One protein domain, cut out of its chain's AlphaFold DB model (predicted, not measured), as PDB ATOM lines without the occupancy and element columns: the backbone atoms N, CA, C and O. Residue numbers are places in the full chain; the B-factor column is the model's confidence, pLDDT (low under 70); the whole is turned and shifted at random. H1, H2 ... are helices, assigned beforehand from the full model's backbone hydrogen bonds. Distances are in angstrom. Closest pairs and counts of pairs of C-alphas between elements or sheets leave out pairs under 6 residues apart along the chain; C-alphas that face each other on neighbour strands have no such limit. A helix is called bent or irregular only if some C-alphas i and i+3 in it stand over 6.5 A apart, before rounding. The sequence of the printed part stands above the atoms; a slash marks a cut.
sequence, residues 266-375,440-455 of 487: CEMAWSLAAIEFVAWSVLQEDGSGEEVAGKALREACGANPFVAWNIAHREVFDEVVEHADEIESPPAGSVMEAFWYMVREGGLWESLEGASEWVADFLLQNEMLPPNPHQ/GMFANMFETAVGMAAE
ATOM      1  N   CYS A 266       2.810 219.791  35.912       94.94
ATOM      2  CA  CYS A 266       3.954 220.045  36.784       94.94
ATOM      3  C   CYS A 266       3.573 220.869  38.023       94.94
ATOM      4  O   CYS A 266       3.929 220.503  39.139       94.94
ATOM      5  N   GLU A 267       2.797 221.940  37.837       94.88
ATOM      6  CA  GLU A 267       2.385 222.838  38.923       94.88
ATOM      7  C   GLU A 267       1.639 222.095  40.040       94.88
ATOM      8  O   GLU A 267       2.008 222.215  41.201       94.88
ATOM      9  N   MET A 268       0.663 221.249  39.697       96.44
ATOM     10  CA  MET A 268      -0.143 220.525  40.688       96.44
ATOM     11  C   MET A 268       0.678 219.467  41.428       96.44
ATOM     12  O   MET A 268       0.607 219.370  42.654       96.44
ATOM     13  N   ALA A 269       1.474 218.690  40.690       97.75
ATOM     14  CA  ALA A 269       2.250 217.600  41.268       97.75
ATOM     15  C   ALA A 269       3.361 218.123  42.195       97.75
ATOM     16  O   ALA A 269       3.526 217.626  43.310       97.75
ATOM     17  N   TRP A 270       4.076 219.173  41.780       98.25
ATOM     18  CA  TRP A 270       5.115 219.786  42.605       98.25
ATOM     19  C   TRP A 270       4.540 220.585  43.781       98.25
ATOM     20  O   TRP A 270       5.098 220.527  44.874       98.25
ATOM     21  N   SER A 271       3.387 221.247  43.628       97.88
ATOM     22  CA  SER A 271       2.671 221.837  44.767       97.88
ATOM     23  C   SER A 271       2.272 220.789  45.807       97.88
ATOM     24  O   SER A 271       2.447 221.028  46.999       97.88
ATOM     25  N   LEU A 272       1.793 219.610  45.387       98.12
ATOM     26  CA  LEU A 272       1.479 218.520  46.313       98.12
ATOM     27  C   LEU A 272       2.733 218.004  47.032       98.12
ATOM     28  O   LEU A 272       2.703 217.818  48.244       98.12
ATOM     29  N   ALA A 273       3.847 217.825  46.317       98.44
ATOM     30  CA  ALA A 273       5.112 217.421  46.932       98.44
ATOM     31  C   ALA A 273       5.588 218.426  47.998       98.44
ATOM     32  O   ALA A 273       6.028 218.008  49.069       98.44
ATOM     33  N   ALA A 274       5.445 219.732  47.746       98.31
ATOM     34  CA  ALA A 274       5.756 220.771  48.728       98.31
ATOM     35  C   ALA A 274       4.831 220.708  49.957       98.31
ATOM     36  O   ALA A 274       5.311 220.781  51.087       98.31
ATOM     37  N   ILE A 275       3.519 220.526  49.751       98.31
ATOM     38  CA  ILE A 275       2.539 220.358  50.839       98.31
ATOM     39  C   ILE A 275       2.917 219.163  51.720       98.31
ATOM     40  O   ILE A 275       2.992 219.299  52.940       98.31
ATOM     41  N   GLU A 276       3.186 218.005  51.116       98.38
ATOM     42  CA  GLU A 276       3.506 216.789  51.865       98.38
ATOM     43  C   GLU A 276       4.874 216.868  52.551       98.38
ATOM     44  O   GLU A 276       5.029 216.361  53.664       98.38
ATOM     45  N   PHE A 277       5.849 217.559  51.948       98.31
ATOM     46  CA  PHE A 277       7.106 217.877  52.620       98.31
ATOM     47  C   PHE A 277       6.856 218.702  53.882       98.31
ATOM     48  O   PHE A 277       7.274 218.286  54.957       98.31
ATOM     49  N   VAL A 278       6.125 219.817  53.784       97.69
ATOM     50  CA  VAL A 278       5.811 220.683  54.936       97.69
ATOM     51  C   VAL A 278       5.039 219.922  56.014       97.69
ATOM     52  O   VAL A 278       5.383 220.011  57.195       97.69
ATOM     53  N   ALA A 279       4.032 219.143  55.619       97.94
ATOM     54  CA  ALA A 279       3.227 218.342  56.533       97.94
ATOM     55  C   ALA A 279       4.077 217.339  57.329       97.94
ATOM     56  O   ALA A 279       3.825 217.122  58.516       97.94
ATOM     57  N   TRP A 280       5.086 216.733  56.697       98.19
ATOM     58  CA  TRP A 280       5.985 215.759  57.320       98.19
ATOM     59  C   TRP A 280       7.134 216.402  58.106       98.19
ATOM     60  O   TRP A 280       7.321 216.088  59.284       98.19
ATOM     61  N   SER A 281       7.919 217.271  57.471       97.31
ATOM     62  CA  SER A 281       9.191 217.760  58.011       97.31
ATOM     63  C   SER A 281       9.014 218.930  58.979       97.31
ATOM     64  O   SER A 281       9.745 219.018  59.967       97.31
ATOM     65  N   VAL A 282       8.022 219.794  58.736       95.69
ATOM     66  CA  VAL A 282       7.810 221.032  59.503       95.69
ATOM     67  C   VAL A 282       6.679 220.877  60.516       95.69
ATOM     68  O   VAL A 282       6.875 221.140  61.703       95.69
ATOM     69  N   LEU A 283       5.492 220.465  60.061       96.06
ATOM     70  CA  LEU A 283       4.279 220.448  60.887       96.06
ATOM     71  C   LEU A 283       4.090 219.145  61.672       96.06
ATOM     72  O   LEU A 283       3.449 219.170  62.720       96.06
ATOM     73  N   GLN A 284       4.662 218.034  61.194       96.56
ATOM     74  CA  GLN A 284       4.496 216.693  61.769       96.56
ATOM     75  C   GLN A 284       3.015 216.311  61.954       96.56
ATOM     76  O   GLN A 284       2.610 215.835  63.014       96.56
ATOM     77  N   GLU A 285       2.202 216.568  60.925       96.25
ATOM     78  CA  GLU A 285       0.767 216.258  60.916       96.25
ATOM     79  C   GLU A 285       0.487 214.763  61.148       96.25
ATOM     80  O   GLU A 285       1.235 213.878  60.730       96.25
ATOM     81  N   ASP A 286      -0.642 214.450  61.785       96.50
ATOM     82  CA  ASP A 286      -1.044 213.060  61.994       96.50
ATOM     83  C   ASP A 286      -1.275 212.350  60.649       96.50
ATOM     84  O   ASP A 286      -2.172 212.693  59.881       96.50
ATOM     85  N   GLY A 287      -0.489 211.304  60.388       94.88
ATOM     86  CA  GLY A 287      -0.553 210.547  59.137       94.88
ATOM     87  C   GLY A 287       0.330 211.102  58.018       94.88
ATOM     88  O   GLY A 287       0.420 210.451  56.975       94.88
ATOM     89  N   SER A 288       1.023 212.224  58.238       96.56
ATOM     90  CA  SER A 288       2.146 212.609  57.389       96.56
ATOM     91  C   SER A 288       3.371 211.755  57.732       96.56
ATOM     92  O   SER A 288       3.552 211.263  58.851       96.56
ATOM     93  N   GLY A 289       4.210 211.503  56.735       97.25
ATOM     94  CA  GLY A 289       5.406 210.692  56.903       97.25
ATOM     95  C   GLY A 289       6.295 210.760  55.676       97.25
ATOM     96  O   GLY A 289       5.832 211.076  54.581       97.25
ATOM     97  N   GLU A 290       7.565 210.408  55.859       97.50
ATOM     98  CA  GLU A 290       8.575 210.420  54.796       97.50
ATOM     99  C   GLU A 290       8.149 209.585  53.582       97.50
ATOM    100  O   GLU A 290       8.386 209.969  52.442       97.50
ATOM    101  N   GLU A 291       7.449 208.469  53.805       97.81
ATOM    102  CA  GLU A 291       6.925 207.629  52.725       97.81
ATOM    103  C   GLU A 291       5.851 208.349  51.892       97.81
ATOM    104  O   GLU A 291       5.843 208.227  50.665       97.81
ATOM    105  N   VAL A 292       4.966 209.121  52.536       97.75
ATOM    106  CA  VAL A 292       3.899 209.881  51.863       97.75
ATOM    107  C   VAL A 292       4.504 211.041  51.073       97.75
ATOM    108  O   VAL A 292       4.239 211.163  49.876       97.75
ATOM    109  N   ALA A 293       5.394 211.816  51.700       98.25
ATOM    110  CA  ALA A 293       6.110 212.910  51.046       98.25
ATOM    111  C   ALA A 293       6.991 212.409  49.890       98.25
ATOM    112  O   ALA A 293       6.938 212.942  48.785       98.25
ATOM    113  N   GLY A 294       7.740 211.321  50.097       98.06
ATOM    114  CA  GLY A 294       8.572 210.700  49.067       98.06
ATOM    115  C   GLY A 294       7.758 210.093  47.921       98.06
ATOM    116  O   GLY A 294       8.214 210.079  46.777       98.06
ATOM    117  N   LYS A 295       6.534 209.615  48.186       97.94
ATOM    118  CA  LYS A 295       5.600 209.203  47.131       97.94
ATOM    119  C   LYS A 295       5.141 210.406  46.303       97.94
ATOM    120  O   LYS A 295       5.220 210.322  45.079       97.94
ATOM    121  N   ALA A 296       4.721 211.497  46.944       97.94
ATOM    122  CA  ALA A 296       4.315 212.720  46.249       97.94
ATOM    123  C   ALA A 296       5.467 213.304  45.413       97.94
ATOM    124  O   ALA A 296       5.276 213.629  44.245       97.94
ATOM    125  N   LEU A 297       6.689 213.332  45.959       98.38
ATOM    126  CA  LEU A 297       7.884 213.757  45.225       98.38
ATOM    127  C   LEU A 297       8.168 212.858  44.015       98.38
ATOM    128  O   LEU A 297       8.470 213.355  42.936       98.38
ATOM    129  N   ARG A 298       8.016 211.534  44.147       98.06
ATOM    130  CA  ARG A 298       8.166 210.610  43.013       98.06
ATOM    131  C   ARG A 298       7.152 210.891  41.902       98.06
ATOM    132  O   ARG A 298       7.514 210.847  40.730       98.06
ATOM    133  N   GLU A 299       5.898 211.158  42.261       96.69
ATOM    134  CA  GLU A 299       4.847 211.523  41.304       96.69
ATOM    135  C   GLU A 299       5.154 212.872  40.630       96.69
ATOM    136  O   GLU A 299       5.039 212.975  39.409       96.69
ATOM    137  N   ALA A 300       5.654 213.859  41.381       98.00
ATOM    138  CA  ALA A 300       6.097 215.153  40.854       98.00
ATOM    139  C   ALA A 300       7.279 215.029  39.878       98.00
ATOM    140  O   ALA A 300       7.240 215.578  38.774       98.00
ATOM    141  N   CYS A 301       8.285 214.224  40.221       97.44
ATOM    142  CA  CYS A 301       9.384 213.875  39.322       97.44
ATOM    143  C   CYS A 301       8.894 213.165  38.050       97.44
ATOM    144  O   CYS A 301       9.457 213.373  36.978       97.44
ATOM    145  N   GLY A 302       7.846 212.342  38.155       96.12
ATOM    146  CA  GLY A 302       7.202 211.704  37.006       96.12
ATOM    147  C   GLY A 302       6.447 212.685  36.103       96.12
ATOM    148  O   GLY A 302       6.370 212.450  34.900       96.12
ATOM    149  N   ALA A 303       5.918 213.778  36.661       96.31
ATOM    150  CA  ALA A 303       5.272 214.846  35.899       96.31
ATOM    151  C   ALA A 303       6.297 215.725  35.166       96.31
ATOM    152  O   ALA A 303       6.125 216.014  33.983       96.31
ATOM    153  N   ASN A 304       7.369 216.138  35.850       97.25
ATOM    154  CA  ASN A 304       8.450 216.907  35.237       97.25
ATOM    155  C   ASN A 304       9.773 216.744  36.023       97.25
ATOM    156  O   ASN A 304       9.943 217.374  37.072       97.25
ATOM    157  N   PRO A 305      10.738 215.933  35.538       97.06
ATOM    158  CA  PRO A 305      11.998 215.687  36.245       97.06
ATOM    159  C   PRO A 305      12.976 216.871  36.180       97.06
ATOM    160  O   PRO A 305      13.890 216.949  37.001       97.06
ATOM    161  N   PHE A 306      12.801 217.803  35.235       97.12
ATOM    162  CA  PHE A 306      13.668 218.979  35.104       97.12
ATOM    163  C   PHE A 306      13.525 219.922  36.311       97.12
ATOM    164  O   PHE A 306      14.499 220.560  36.707       97.12
ATOM    165  N   VAL A 307      12.343 219.966  36.940       98.00
ATOM    166  CA  VAL A 307      12.108 220.746  38.168       98.00
ATOM    167  C   VAL A 307      12.910 220.204  39.347       98.00
ATOM    168  O   VAL A 307      13.493 220.993  40.083       98.00
ATOM    169  N   ALA A 308      13.018 218.879  39.492       98.00
ATOM    170  CA  ALA A 308      13.786 218.264  40.573       98.00
ATOM    171  C   ALA A 308      15.255 218.702  40.539       98.00
ATOM    172  O   ALA A 308      15.811 219.126  41.548       98.00
ATOM    173  N   TRP A 309      15.856 218.657  39.347       97.69
ATOM    174  CA  TRP A 309      17.230 219.101  39.117       97.69
ATOM    175  C   TRP A 309      17.410 220.596  39.371       97.69
ATOM    176  O   TRP A 309      18.422 220.999  39.940       97.69
ATOM    177  N   ASN A 310      16.423 221.412  38.994       97.31
ATOM    178  CA  ASN A 310      16.464 222.844  39.253       97.31
ATOM    179  C   ASN A 310      16.390 223.152  40.761       97.31
ATOM    180  O   ASN A 310      17.215 223.903  41.265       97.31
ATOM    181  N   ILE A 311      15.491 222.504  41.509       97.94
ATOM    182  CA  ILE A 311      15.385 222.671  42.970       97.94
ATOM    183  C   ILE A 311      16.665 222.214  43.689       97.94
ATOM    184  O   ILE A 311      17.147 222.918  44.580       97.94
ATOM    185  N   ALA A 312      17.220 221.060  43.303       97.62
ATOM    186  CA  ALA A 312      18.424 220.488  43.911       97.62
ATOM    187  C   ALA A 312      19.690 221.329  43.667       97.62
ATOM    188  O   ALA A 312      20.590 221.347  44.503       97.62
ATOM    189  N   HIS A 313      19.766 222.035  42.533       96.25
ATOM    190  CA  HIS A 313      20.954 222.790  42.113       96.25
ATOM    191  C   HIS A 313      20.646 224.256  41.809       96.25
ATOM    192  O   HIS A 313      21.233 224.852  40.905       96.25
ATOM    193  N   ARG A 314      19.721 224.847  42.565       94.38
ATOM    194  CA  ARG A 314      19.155 226.165  42.271       94.38
ATOM    195  C   ARG A 314      20.192 227.261  42.054       94.38
ATOM    196  O   ARG A 314      20.074 228.012  41.095       94.38
ATOM    197  N   GLU A 315      21.220 227.315  42.901       93.62
ATOM    198  CA  GLU A 315      22.282 228.327  42.808       93.62
ATOM    199  C   GLU A 315      22.940 228.349  41.422       93.62
ATOM    200  O   GLU A 315      23.283 229.408  40.911       93.62
ATOM    201  N   VAL A 316      23.061 227.183  40.784       94.69
ATOM    202  CA  VAL A 316      23.619 227.041  39.437       94.69
ATOM    203  C   VAL A 316      22.614 227.473  38.374       94.69
ATOM    204  O   VAL A 316      22.972 228.134  37.401       94.69
ATOM    205  N   PHE A 317      21.343 227.107  38.545       93.50
ATOM    206  CA  PHE A 317      20.291 227.467  37.598       93.50
ATOM    207  C   PHE A 317      20.016 228.973  37.584       93.50
ATOM    208  O   PHE A 317      19.839 229.531  36.503       93.50
ATOM    209  N   ASP A 318      20.069 229.647  38.733       91.69
ATOM    210  CA  ASP A 318      19.888 231.100  38.831       91.69
ATOM    211  C   ASP A 318      20.979 231.888  38.072       91.69
ATOM    212  O   ASP A 318      20.744 233.021  37.649       91.69
ATOM    213  N   GLU A 319      22.163 231.301  37.855       91.94
ATOM    214  CA  GLU A 319      23.244 231.919  37.073       91.94
ATOM    215  C   GLU A 319      23.064 231.781  35.555       91.94
ATOM    216  O   GLU A 319      23.595 232.596  34.796       91.94
ATOM    217  N   VAL A 320      22.354 230.745  35.104       90.81
ATOM    218  CA  VAL A 320      22.302 230.350  33.685       90.81
ATOM    219  C   VAL A 320      20.945 230.645  33.049       90.81
ATOM    220  O   VAL A 320      20.870 230.931  31.852       90.81
ATOM    221  N   VAL A 321      19.864 230.560  33.824       89.25
ATOM    222  CA  VAL A 321      18.498 230.694  33.318       89.25
ATOM    223  C   VAL A 321      18.131 232.169  33.193       89.25
ATOM    224  O   VAL A 321      17.752 232.837  34.153       89.25
ATOM    225  N   GLU A 322      18.202 232.670  31.965       90.00
ATOM    226  CA  GLU A 322      17.723 234.001  31.593       90.00
ATOM    227  C   GLU A 322      16.380 233.896  30.852       90.00
ATOM    228  O   GLU A 322      16.083 232.878  30.229       90.00
ATOM    229  N   HIS A 323      15.566 234.956  30.889       90.81
ATOM    230  CA  HIS A 323      14.309 235.080  30.124       90.81
ATOM    231  C   HIS A 323      13.215 234.046  30.438       90.81
ATOM    232  O   HIS A 323      12.233 233.940  29.704       90.81
ATOM    233  N   ALA A 324      13.328 233.289  31.531       90.38
ATOM    234  CA  ALA A 324      12.289 232.337  31.920       90.38
ATOM    235  C   ALA A 324      10.945 233.013  32.266       90.38
ATOM    236  O   ALA A 324       9.894 232.379  32.186       90.38
ATOM    237  N   ASP A 325      10.953 234.310  32.590       90.38
ATOM    238  CA  ASP A 325       9.754 235.130  32.787       90.38
ATOM    239  C   ASP A 325       9.018 235.483  31.482       90.38
ATOM    240  O   ASP A 325       7.862 235.908  31.529       90.38
ATOM    241  N   GLU A 326       9.660 235.287  30.327       91.44
ATOM    242  CA  GLU A 326       9.085 235.517  28.996       91.44
ATOM    243  C   GLU A 326       8.385 234.268  28.429       91.44
ATOM    244  O   GLU A 326       7.753 234.340  27.376       91.44
ATOM    245  N   ILE A 327       8.472 233.119  29.112       91.44
ATOM    246  CA  ILE A 327       7.858 231.867  28.663       91.44
ATOM    247  C   ILE A 327       6.331 231.958  28.796       91.44
ATOM    248  O   ILE A 327       5.778 231.992  29.898       91.44
ATOM    249  N   GLU A 328       5.634 231.927  27.662       88.19
ATOM    250  CA  GLU A 328       4.174 231.867  27.595       88.19
ATOM    251  C   GLU A 328       3.726 230.444  27.220       88.19
ATOM    252  O   GLU A 328       4.086 229.930  26.168       88.19
ATOM    253  N   SER A 329       2.916 229.804  28.072       87.94
ATOM    254  CA  SER A 329       2.291 228.494  27.803       87.94
ATOM    255  C   SER A 329       3.273 227.366  27.406       87.94
ATOM    256  O   SER A 329       3.165 226.810  26.310       87.94
ATOM    257  N   PRO A 330       4.210 226.983  28.291       92.44
ATOM    258  CA  PRO A 330       5.195 225.952  27.977       92.44
ATOM    259  C   PRO A 330       4.557 224.566  27.741       92.44
ATOM    260  O   PRO A 330       3.558 224.236  28.388       92.44
ATOM    261  N   PRO A 331       5.143 223.715  26.874       91.81
ATOM    262  CA  PRO A 331       4.701 222.330  26.708       91.81
ATOM    263  C   PRO A 331       4.854 221.522  28.003       91.81
ATOM    264  O   PRO A 331       5.887 221.614  28.670       91.81
ATOM    265  N   ALA A 332       3.862 220.697  28.340       92.12
ATOM    266  CA  ALA A 332       3.898 219.854  29.537       92.12
ATOM    267  C   ALA A 332       5.076 218.859  29.502       92.12
ATOM    268  O   ALA A 332       5.362 218.262  28.465       92.12
ATOM    269  N   GLY A 333       5.755 218.687  30.633       92.69
ATOM    270  CA  GLY A 333       6.934 217.832  30.793       92.69
ATOM    271  C   GLY A 333       8.229 218.404  30.204       92.69
ATOM    272  O   GLY A 333       9.267 217.749  30.280       92.69
ATOM    273  N   SER A 334       8.202 219.605  29.618       94.38
ATOM    274  CA  SER A 334       9.384 220.219  28.999       94.38
ATOM    275  C   SER A 334      10.278 220.955  30.004       94.38
ATOM    276  O   SER A 334       9.855 221.337  31.100       94.38
ATOM    277  N   VAL A 335      11.514 221.241  29.579       95.31
ATOM    278  CA  VAL A 335      12.437 222.158  30.274       95.31
ATOM    279  C   VAL A 335      11.812 223.547  30.448       95.31
ATOM    280  O   VAL A 335      11.970 224.173  31.492       95.31
ATOM    281  N   MET A 336      11.070 224.021  29.440       95.00
ATOM    282  CA  MET A 336      10.406 225.326  29.492       95.00
ATOM    283  C   MET A 336       9.333 225.361  30.580       95.00
ATOM    284  O   MET A 336       9.217 226.366  31.276       95.00
ATOM    285  N   GLU A 337       8.579 224.271  30.768       95.44
ATOM    286  CA  GLU A 337       7.599 224.178  31.858       95.44
ATOM    287  C   GLU A 337       8.291 224.190  33.217       95.44
ATOM    288  O   GLU A 337       7.815 224.863  34.128       95.44
ATOM    289  N   ALA A 338       9.445 223.533  33.337       96.50
ATOM    290  CA  ALA A 338      10.216 223.559  34.570       96.50
ATOM    291  C   ALA A 338      10.731 224.962  34.909       96.50
ATOM    292  O   ALA A 338      10.562 225.415  36.037       96.50
ATOM    293  N   PHE A 339      11.300 225.693  33.948       95.88
ATOM    294  CA  PHE A 339      11.738 227.073  34.182       95.88
ATOM    295  C   PHE A 339      10.575 228.016  34.469       95.88
ATOM    296  O   PHE A 339      10.651 228.823  35.394       95.88
ATOM    297  N   TRP A 340       9.473 227.873  33.739       94.94
ATOM    298  CA  TRP A 340       8.254 228.627  34.001       94.94
ATOM    299  C   TRP A 340       7.704 228.366  35.411       94.94
ATOM    300  O   TRP A 340       7.337 229.311  36.113       94.94
ATOM    301  N   TYR A 341       7.698 227.103  35.855       96.19
ATOM    302  CA  TYR A 341       7.327 226.724  37.216       96.19
ATOM    303  C   TYR A 341       8.272 227.369  38.232       96.19
ATOM    304  O   TYR A 341       7.808 228.021  39.160       96.19
ATOM    305  N   MET A 342       9.589 227.282  38.032       96.38
ATOM    306  CA  MET A 342      10.572 227.825  38.975       96.38
ATOM    307  C   MET A 342      10.532 229.353  39.087       96.38
ATOM    308  O   MET A 342      10.680 229.883  40.183       96.38
ATOM    309  N   VAL A 343      10.240 230.083  38.008       94.19
ATOM    310  CA  VAL A 343      10.044 231.542  38.085       94.19
ATOM    311  C   VAL A 343       8.826 231.911  38.935       94.19
ATOM    312  O   VAL A 343       8.820 232.949  39.601       94.19
ATOM    313  N   ARG A 344       7.776 231.086  38.915       91.94
ATOM    314  CA  ARG A 344       6.512 231.377  39.604       91.94
ATOM    315  C   ARG A 344       6.460 230.842  41.031       91.94
ATOM    316  O   ARG A 344       6.015 231.566  41.919       91.94
ATOM    317  N   GLU A 345       6.908 229.609  41.215       94.12
ATOM    318  CA  GLU A 345       6.787 228.810  42.434       94.12
ATOM    319  C   GLU A 345       8.140 228.513  43.085       94.12
ATOM    320  O   GLU A 345       8.184 227.973  44.184       94.12
ATOM    321  N   GLY A 346       9.268 228.877  42.464       93.69
ATOM    322  CA  GLY A 346      10.588 228.635  43.048       93.69
ATOM    323  C   GLY A 346      10.717 229.259  44.436       93.69
ATOM    324  O   GLY A 346      11.257 228.631  45.343       93.69
ATOM    325  N   GLY A 347      10.144 230.448  44.647       94.12
ATOM    326  CA  GLY A 347      10.124 231.110  45.956       94.12
ATOM    327  C   GLY A 347       9.504 230.270  47.080       94.12
ATOM    328  O   GLY A 347       9.937 230.388  48.225       94.12
ATOM    329  N   LEU A 348       8.552 229.379  46.762       95.31
ATOM    330  CA  LEU A 348       7.988 228.431  47.725       95.31
ATOM    331  C   LEU A 348       9.088 227.508  48.249       95.31
ATOM    332  O   LEU A 348       9.351 227.501  49.446       95.31
ATOM    333  N   TRP A 349       9.787 226.802  47.359       97.31
ATOM    334  CA  TRP A 349      10.861 225.863  47.713       97.31
ATOM    335  C   TRP A 349      12.026 226.528  48.444       97.31
ATOM    336  O   TRP A 349      12.574 225.964  49.379       97.31
ATOM    337  N   GLU A 350      12.355 227.758  48.060       95.38
ATOM    338  CA  GLU A 350      13.386 228.585  48.701       95.38
ATOM    339  C   GLU A 350      13.091 228.879  50.175       95.38
ATOM    340  O   GLU A 350      13.999 229.021  50.992       95.38
ATOM    341  N   SER A 351      11.806 229.004  50.509       95.69
ATOM    342  CA  SER A 351      11.362 229.284  51.871       95.69
ATOM    343  C   SER A 351      11.312 228.037  52.760       95.69
ATOM    344  O   SER A 351      11.194 228.164  53.980       95.69
ATOM    345  N   LEU A 352      11.411 226.842  52.166       96.31
ATOM    346  CA  LEU A 352      11.332 225.562  52.860       96.31
ATOM    347  C   LEU A 352      12.736 225.065  53.225       96.31
ATOM    348  O   LEU A 352      13.462 224.518  52.398       96.31
ATOM    349  N   GLU A 353      13.115 225.246  54.490       96.44
ATOM    350  CA  GLU A 353      14.413 224.807  55.011       96.44
ATOM    351  C   GLU A 353      14.616 223.293  54.809       96.44
ATOM    352  O   GLU A 353      13.772 222.482  55.201       96.44
ATOM    353  N   GLY A 354      15.738 222.907  54.191       97.12
ATOM    354  CA  GLY A 354      16.088 221.508  53.928       97.12
ATOM    355  C   GLY A 354      15.410 220.882  52.703       97.12
ATOM    356  O   GLY A 354      15.652 219.709  52.415       97.12
ATOM    357  N   ALA A 355      14.536 221.607  51.994       97.38
ATOM    358  CA  ALA A 355      13.793 221.037  50.871       97.38
ATOM    359  C   ALA A 355      14.691 220.752  49.656       97.38
ATOM    360  O   ALA A 355      14.537 219.709  49.023       97.38
ATOM    361  N   SER A 356      15.647 221.637  49.348       97.25
ATOM    362  CA  SER A 356      16.602 221.424  48.251       97.25
ATOM    363  C   SER A 356      17.499 220.214  48.508       97.25
ATOM    364  O   SER A 356      17.671 219.388  47.613       97.25
ATOM    365  N   GLU A 357      18.014 220.064  49.730       97.38
ATOM    366  CA  GLU A 357      18.817 218.912  50.146       97.38
ATOM    367  C   GLU A 357      18.000 217.624  50.093       97.38
ATOM    368  O   GLU A 357      18.472 216.617  49.581       97.38
ATOM    369  N   TRP A 358      16.747 217.665  50.549       98.12
ATOM    370  CA  TRP A 358      15.850 216.516  50.476       98.12
ATOM    371  C   TRP A 358      15.582 216.071  49.032       98.12
ATOM    372  O   TRP A 358      15.622 214.874  48.739       98.12
ATOM    373  N   VAL A 359      15.354 217.013  48.109       98.12
ATOM    374  CA  VAL A 359      15.192 216.697  46.680       98.12
ATOM    375  C   VAL A 359      16.497 216.160  46.084       98.12
ATOM    376  O   VAL A 359      16.459 215.182  45.336       98.12
ATOM    377  N   ALA A 360      17.653 216.728  46.439       97.06
ATOM    378  CA  ALA A 360      18.959 216.235  45.997       97.06
ATOM    379  C   ALA A 360      19.234 214.802  46.492       97.06
ATOM    380  O   ALA A 360      19.593 213.928  45.700       97.06
ATOM    381  N   ASP A 361      18.983 214.529  47.773       97.38
ATOM    382  CA  ASP A 361      19.091 213.195  48.364       97.38
ATOM    383  C   ASP A 361      18.144 212.211  47.676       97.38
ATOM    384  O   ASP A 361      18.531 211.078  47.384       97.38
ATOM    385  N   PHE A 362      16.920 212.637  47.361       97.75
ATOM    386  CA  PHE A 362      15.971 211.814  46.621       97.75
ATOM    387  C   PHE A 362      16.493 211.457  45.222       97.75
ATOM    388  O   PHE A 362      16.402 210.292  44.823       97.75
ATOM    389  N   LEU A 363      17.064 212.419  44.488       96.75
ATOM    390  CA  LEU A 363      17.671 212.174  43.175       96.75
ATOM    391  C   LEU A 363      18.822 211.163  43.272       96.75
ATOM    392  O   LEU A 363      18.872 210.218  42.480       96.75
ATOM    393  N   LEU A 364      19.694 211.311  44.273       95.81
ATOM    394  CA  LEU A 364      20.821 210.408  44.519       95.81
ATOM    395  C   LEU A 364      20.360 208.993  44.892       95.81
ATOM    396  O   LEU A 364      20.822 208.016  44.304       95.81
ATOM    397  N   GLN A 365      19.429 208.865  45.839       96.56
ATOM    398  CA  GLN A 365      18.933 207.573  46.328       96.56
ATOM    399  C   GLN A 365      18.189 206.770  45.258       96.56
ATOM    400  O   GLN A 365      18.206 205.541  45.292       96.56
ATOM    401  N   ASN A 366      17.526 207.452  44.322       96.75
ATOM    402  CA  ASN A 366      16.786 206.816  43.233       96.75
ATOM    403  C   ASN A 366      17.605 206.728  41.932       96.75
ATOM    404  O   ASN A 366      17.044 206.362  40.901       96.75
ATOM    405  N   GLU A 367      18.904 207.059  41.974       95.81
ATOM    406  CA  GLU A 367      19.818 207.054  40.821       95.81
ATOM    407  C   GLU A 367      19.241 207.808  39.604       95.81
ATOM    408  O   GLU A 367      19.401 207.405  38.448       95.81
ATOM    409  N   MET A 368      18.527 208.909  39.860       95.00
ATOM    410  CA  MET A 368      17.894 209.697  38.811       95.00
ATOM    411  C   MET A 368      18.946 210.532  38.088       95.00
ATOM    412  O   MET A 368      19.439 211.522  38.618       95.00
ATOM    413  N   LEU A 369      19.278 210.139  36.859       94.00
ATOM    414  CA  LEU A 369      20.179 210.902  35.995       94.00
ATOM    415  C   LEU A 369      19.522 212.209  35.514       94.00
ATOM    416  O   LEU A 369      18.289 212.283  35.447       94.00
ATOM    417  N   PRO A 370      20.323 213.224  35.131       93.06
ATOM    418  CA  PRO A 370      19.798 214.410  34.472       93.06
ATOM    419  C   PRO A 370      18.965 214.018  33.246       93.06
ATOM    420  O   PRO A 370      19.455 213.261  32.397       93.06
ATOM    421  N   PRO A 371      17.715 214.492  33.133       92.19
ATOM    422  CA  PRO A 371      16.909 214.247  31.947       92.19
ATOM    423  C   PRO A 371      17.564 214.901  30.723       92.19
ATOM    424  O   PRO A 371      18.115 215.997  30.811       92.19
ATOM    425  N   ASN A 372      17.502 214.235  29.566       91.00
ATOM    426  CA  ASN A 372      18.005 214.804  28.318       91.00
ATOM    427  C   ASN A 372      17.036 215.904  27.841       91.00
ATOM    428  O   ASN A 372      15.900 215.578  27.479       91.00
ATOM    429  N   PRO A 373      17.449 217.184  27.792       89.12
ATOM    430  CA  PRO A 373      16.549 218.286  27.452       89.12
ATOM    431  C   PRO A 373      16.090 218.264  25.989       89.12
ATOM    432  O   PRO A 373      15.104 218.911  25.646       89.12
ATOM    433  N   HIS A 374      16.751 217.481  25.134       87.38
ATOM    434  CA  HIS A 374      16.395 217.311  23.727       87.38
ATOM    435  C   HIS A 374      15.444 216.136  23.460       87.38
ATOM    436  O   HIS A 374      14.977 215.986  22.337       87.38
ATOM    437  N   GLN A 375      15.128 215.297  24.456       80.19
ATOM    438  CA  GLN A 375      14.205 214.163  24.275       80.19
ATOM    439  C   GLN A 375      12.716 214.565  24.225       80.19
ATOM    440  O   GLN A 375      11.861 213.701  24.052       80.19
ATOM    441  N   GLY A 440      15.304 225.418  21.930       89.50
ATOM    442  CA  GLY A 440      16.730 225.096  21.828       89.50
ATOM    443  C   GLY A 440      17.609 225.935  22.763       89.50
ATOM    444  O   GLY A 440      18.567 225.419  23.338       89.50
ATOM    445  N   MET A 441      17.275 227.216  22.957       93.25
ATOM    446  CA  MET A 441      17.974 228.090  23.904       93.25
ATOM    447  C   MET A 441      17.829 227.586  25.346       93.25
ATOM    448  O   MET A 441      18.842 227.414  26.024       93.25
ATOM    449  N   PHE A 442      16.606 227.281  25.791       91.81
ATOM    450  CA  PHE A 442      16.361 226.775  27.145       91.81
ATOM    451  C   PHE A 442      16.954 225.379  27.377       91.81
ATOM    452  O   PHE A 442      17.477 225.115  28.458       91.81
ATOM    453  N   ALA A 443      16.952 224.505  26.366       92.56
ATOM    454  CA  ALA A 443      17.632 223.215  26.447       92.56
ATOM    455  C   ALA A 443      19.144 223.383  26.682       92.56
ATOM    456  O   ALA A 443      19.685 222.796  27.616       92.56
ATOM    457  N   ASN A 444      19.809 224.253  25.912       94.12
ATOM    458  CA  ASN A 444      21.239 224.535  26.085       94.12
ATOM    459  C   ASN A 444      21.553 225.157  27.457       94.12
ATOM    460  O   ASN A 444      22.591 224.850  28.049       94.12
ATOM    461  N   MET A 445      20.674 226.025  27.974       94.56
ATOM    462  CA  MET A 445      20.793 226.569  29.333       94.56
ATOM    463  C   MET A 445      20.719 225.458  30.378       94.56
ATOM    464  O   MET A 445      21.556 225.404  31.274       94.56
ATOM    465  N   PHE A 446      19.767 224.534  30.232       94.19
ATOM    466  CA  PHE A 446      19.647 223.388  31.128       94.19
ATOM    467  C   PHE A 446      20.896 222.495  31.084       94.19
ATOM    468  O   PHE A 446      21.440 222.173  32.135       94.19
ATOM    469  N   GLU A 447      21.405 222.143  29.896       94.81
ATOM    470  CA  GLU A 447      22.642 221.350  29.770       94.81
ATOM    471  C   GLU A 447      23.845 222.046  30.411       94.81
ATOM    472  O   GLU A 447      24.644 221.409  31.098       94.81
ATOM    473  N   THR A 448      23.958 223.363  30.215       95.88
ATOM    474  CA  THR A 448      25.030 224.171  30.806       95.88
ATOM    475  C   THR A 448      24.945 224.148  32.331       95.88
ATOM    476  O   THR A 448      25.951 223.889  32.991       95.88
ATOM    477  N   ALA A 449      23.747 224.342  32.893       94.31
ATOM    478  CA  ALA A 449      23.524 224.299  34.335       94.31
ATOM    479  C   ALA A 449      23.815 222.908  34.923       94.31
ATOM    480  O   ALA A 449      24.502 222.800  35.935       94.31
ATOM    481  N   VAL A 450      23.383 221.828  34.265       94.19
ATOM    482  CA  VAL A 450      23.706 220.455  34.691       94.19
ATOM    483  C   VAL A 450      25.215 220.197  34.650       94.19
ATOM    484  O   VAL A 450      25.755 219.599  35.579       94.19
ATOM    485  N   GLY A 451      25.911 220.669  33.610       93.19
ATOM    486  CA  GLY A 451      27.370 220.571  33.516       93.19
ATOM    487  C   GLY A 451      28.075 221.285  34.671       93.19
ATOM    488  O   GLY A 451      28.939 220.702  35.321       93.19
ATOM    489  N   MET A 452      27.650 222.511  34.986       94.62
ATOM    490  CA  MET A 452      28.169 223.280  36.122       94.62
ATOM    491  C   MET A 452      27.867 222.608  37.471       94.62
ATOM    492  O   MET A 452      28.738 222.554  38.340       94.62
ATOM    493  N   ALA A 453      26.668 222.047  37.646       92.25
ATOM    494  CA  ALA A 453      26.290 221.322  38.859       92.25
ATOM    495  C   ALA A 453      27.145 220.059  39.066       92.25
ATOM    496  O   ALA A 453      27.587 219.790  40.184       92.25
ATOM    497  N   ALA A 454      27.441 219.319  37.992       91.69
ATOM    498  CA  ALA A 454      28.328 218.158  38.043       91.69
ATOM    499  C   ALA A 454      29.766 218.549  38.429       91.69
ATOM    500  O   ALA A 454      30.364 217.909  39.293       91.69
ATOM    501  N   GLU A 455      30.302 219.632  37.854       93.06
ATOM    502  CA  GLU A 455      31.631 220.147  38.213       93.06
ATOM    503  C   GLU A 455      31.712 220.574  39.689       93.06
ATOM    504  O   GLU A 455      32.724 220.328  40.351       93.06
TER     505      GLU A 455
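What this domain is: This is residues 266 to 375 and 440 to 455 of the 487 residues of an uncharacterized protein of Ectocarpus siliculosus (UniProt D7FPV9). Short H3 is in the middle of an all-helix body, between kinked H5 on one side and H6 on another. The hairpin of H1 and H2 forms one end of the long axis; H7, with short H4 packed on it, lies at the other. The printed part has 126 residues, with seven named helices, H1 to H7 in chain order, and no named strand. It is compact, with a radius of gyration of the C-alphas of 14.0 A, and spans 45 by 31 by 24 A.

How they stand to each other: H5, residues 335 to 351, is the hub, touching four helices. It is irregular, with C-alphas 344 and 347 7.3 A apart, its line is a rough one, and it has a kink of 63 degrees near residue 344. H3, residues 305 to 312, touches H5, with the closest C-alphas, those of Val 307 and Ala 338, 4.9 A apart. H6, residues 355 to 365, touches H3 at a steep tilt of 57 degrees, opposite ways; the closest C-alphas, Ala 312 and Ala 360, are 4.8 A apart. H5 and H6 touch only at the corner, and only just, with 3 pairs of C-alphas within 8 A; the closest are Trp 349 and Ala 355, 6.5 A. H1, residues 266 to 282, touches H5 at Glu 267 and Tyr 341, the closest C-alphas, 6.5 A apart. H1 and H2, residues 290 to 303, form a helical hairpin at a shallow tilt of 15 degrees, opposite ways; the closest C-alphas are Ala 269 and Ala 300, 4.6 A. H7, residues 440 to 455, touches H5 with residues 442 to 446 alone; the closest C-alphas are Val 335 and Ala 443, 6.5 A. H4, residues 314 to 320, touches H7, with Phe 317 and Ala 449 the closest C-alphas, 5.6 A. H1 and H7 are apart. Every O i to N i+4 pair is within hydrogen-bond range in H1, H2, H6 and H7, against 3 of 4 in H3, 10 of 13 in H5 and 1 of 3 in H4, where 3 of 4 O i to N i+3 pairs are.

Where its parts are: H1 begins at C-alpha 266 (3.954, 220.045, 36.784) and is 23.1 A long. H2 measures 19.7 A, H5 22.8 A and H6 15.1 A; H3 and H4 are shorter. H7, 22.7 A, ends at C-alpha 455 (31.631, 220.147, 38.213).

The domain as a whole: The C-alphas farthest apart, Asp 286 and Gly 440, are 45.5 A apart. Residues 321 to 334 form the long link from H4 to H5. Residues 376 to 439 are not printed; C-alphas 375 and 440 are 11.5 A apart across the cut. Mean pLDDT of the printed part is 95.1, and no printed residue is under 70.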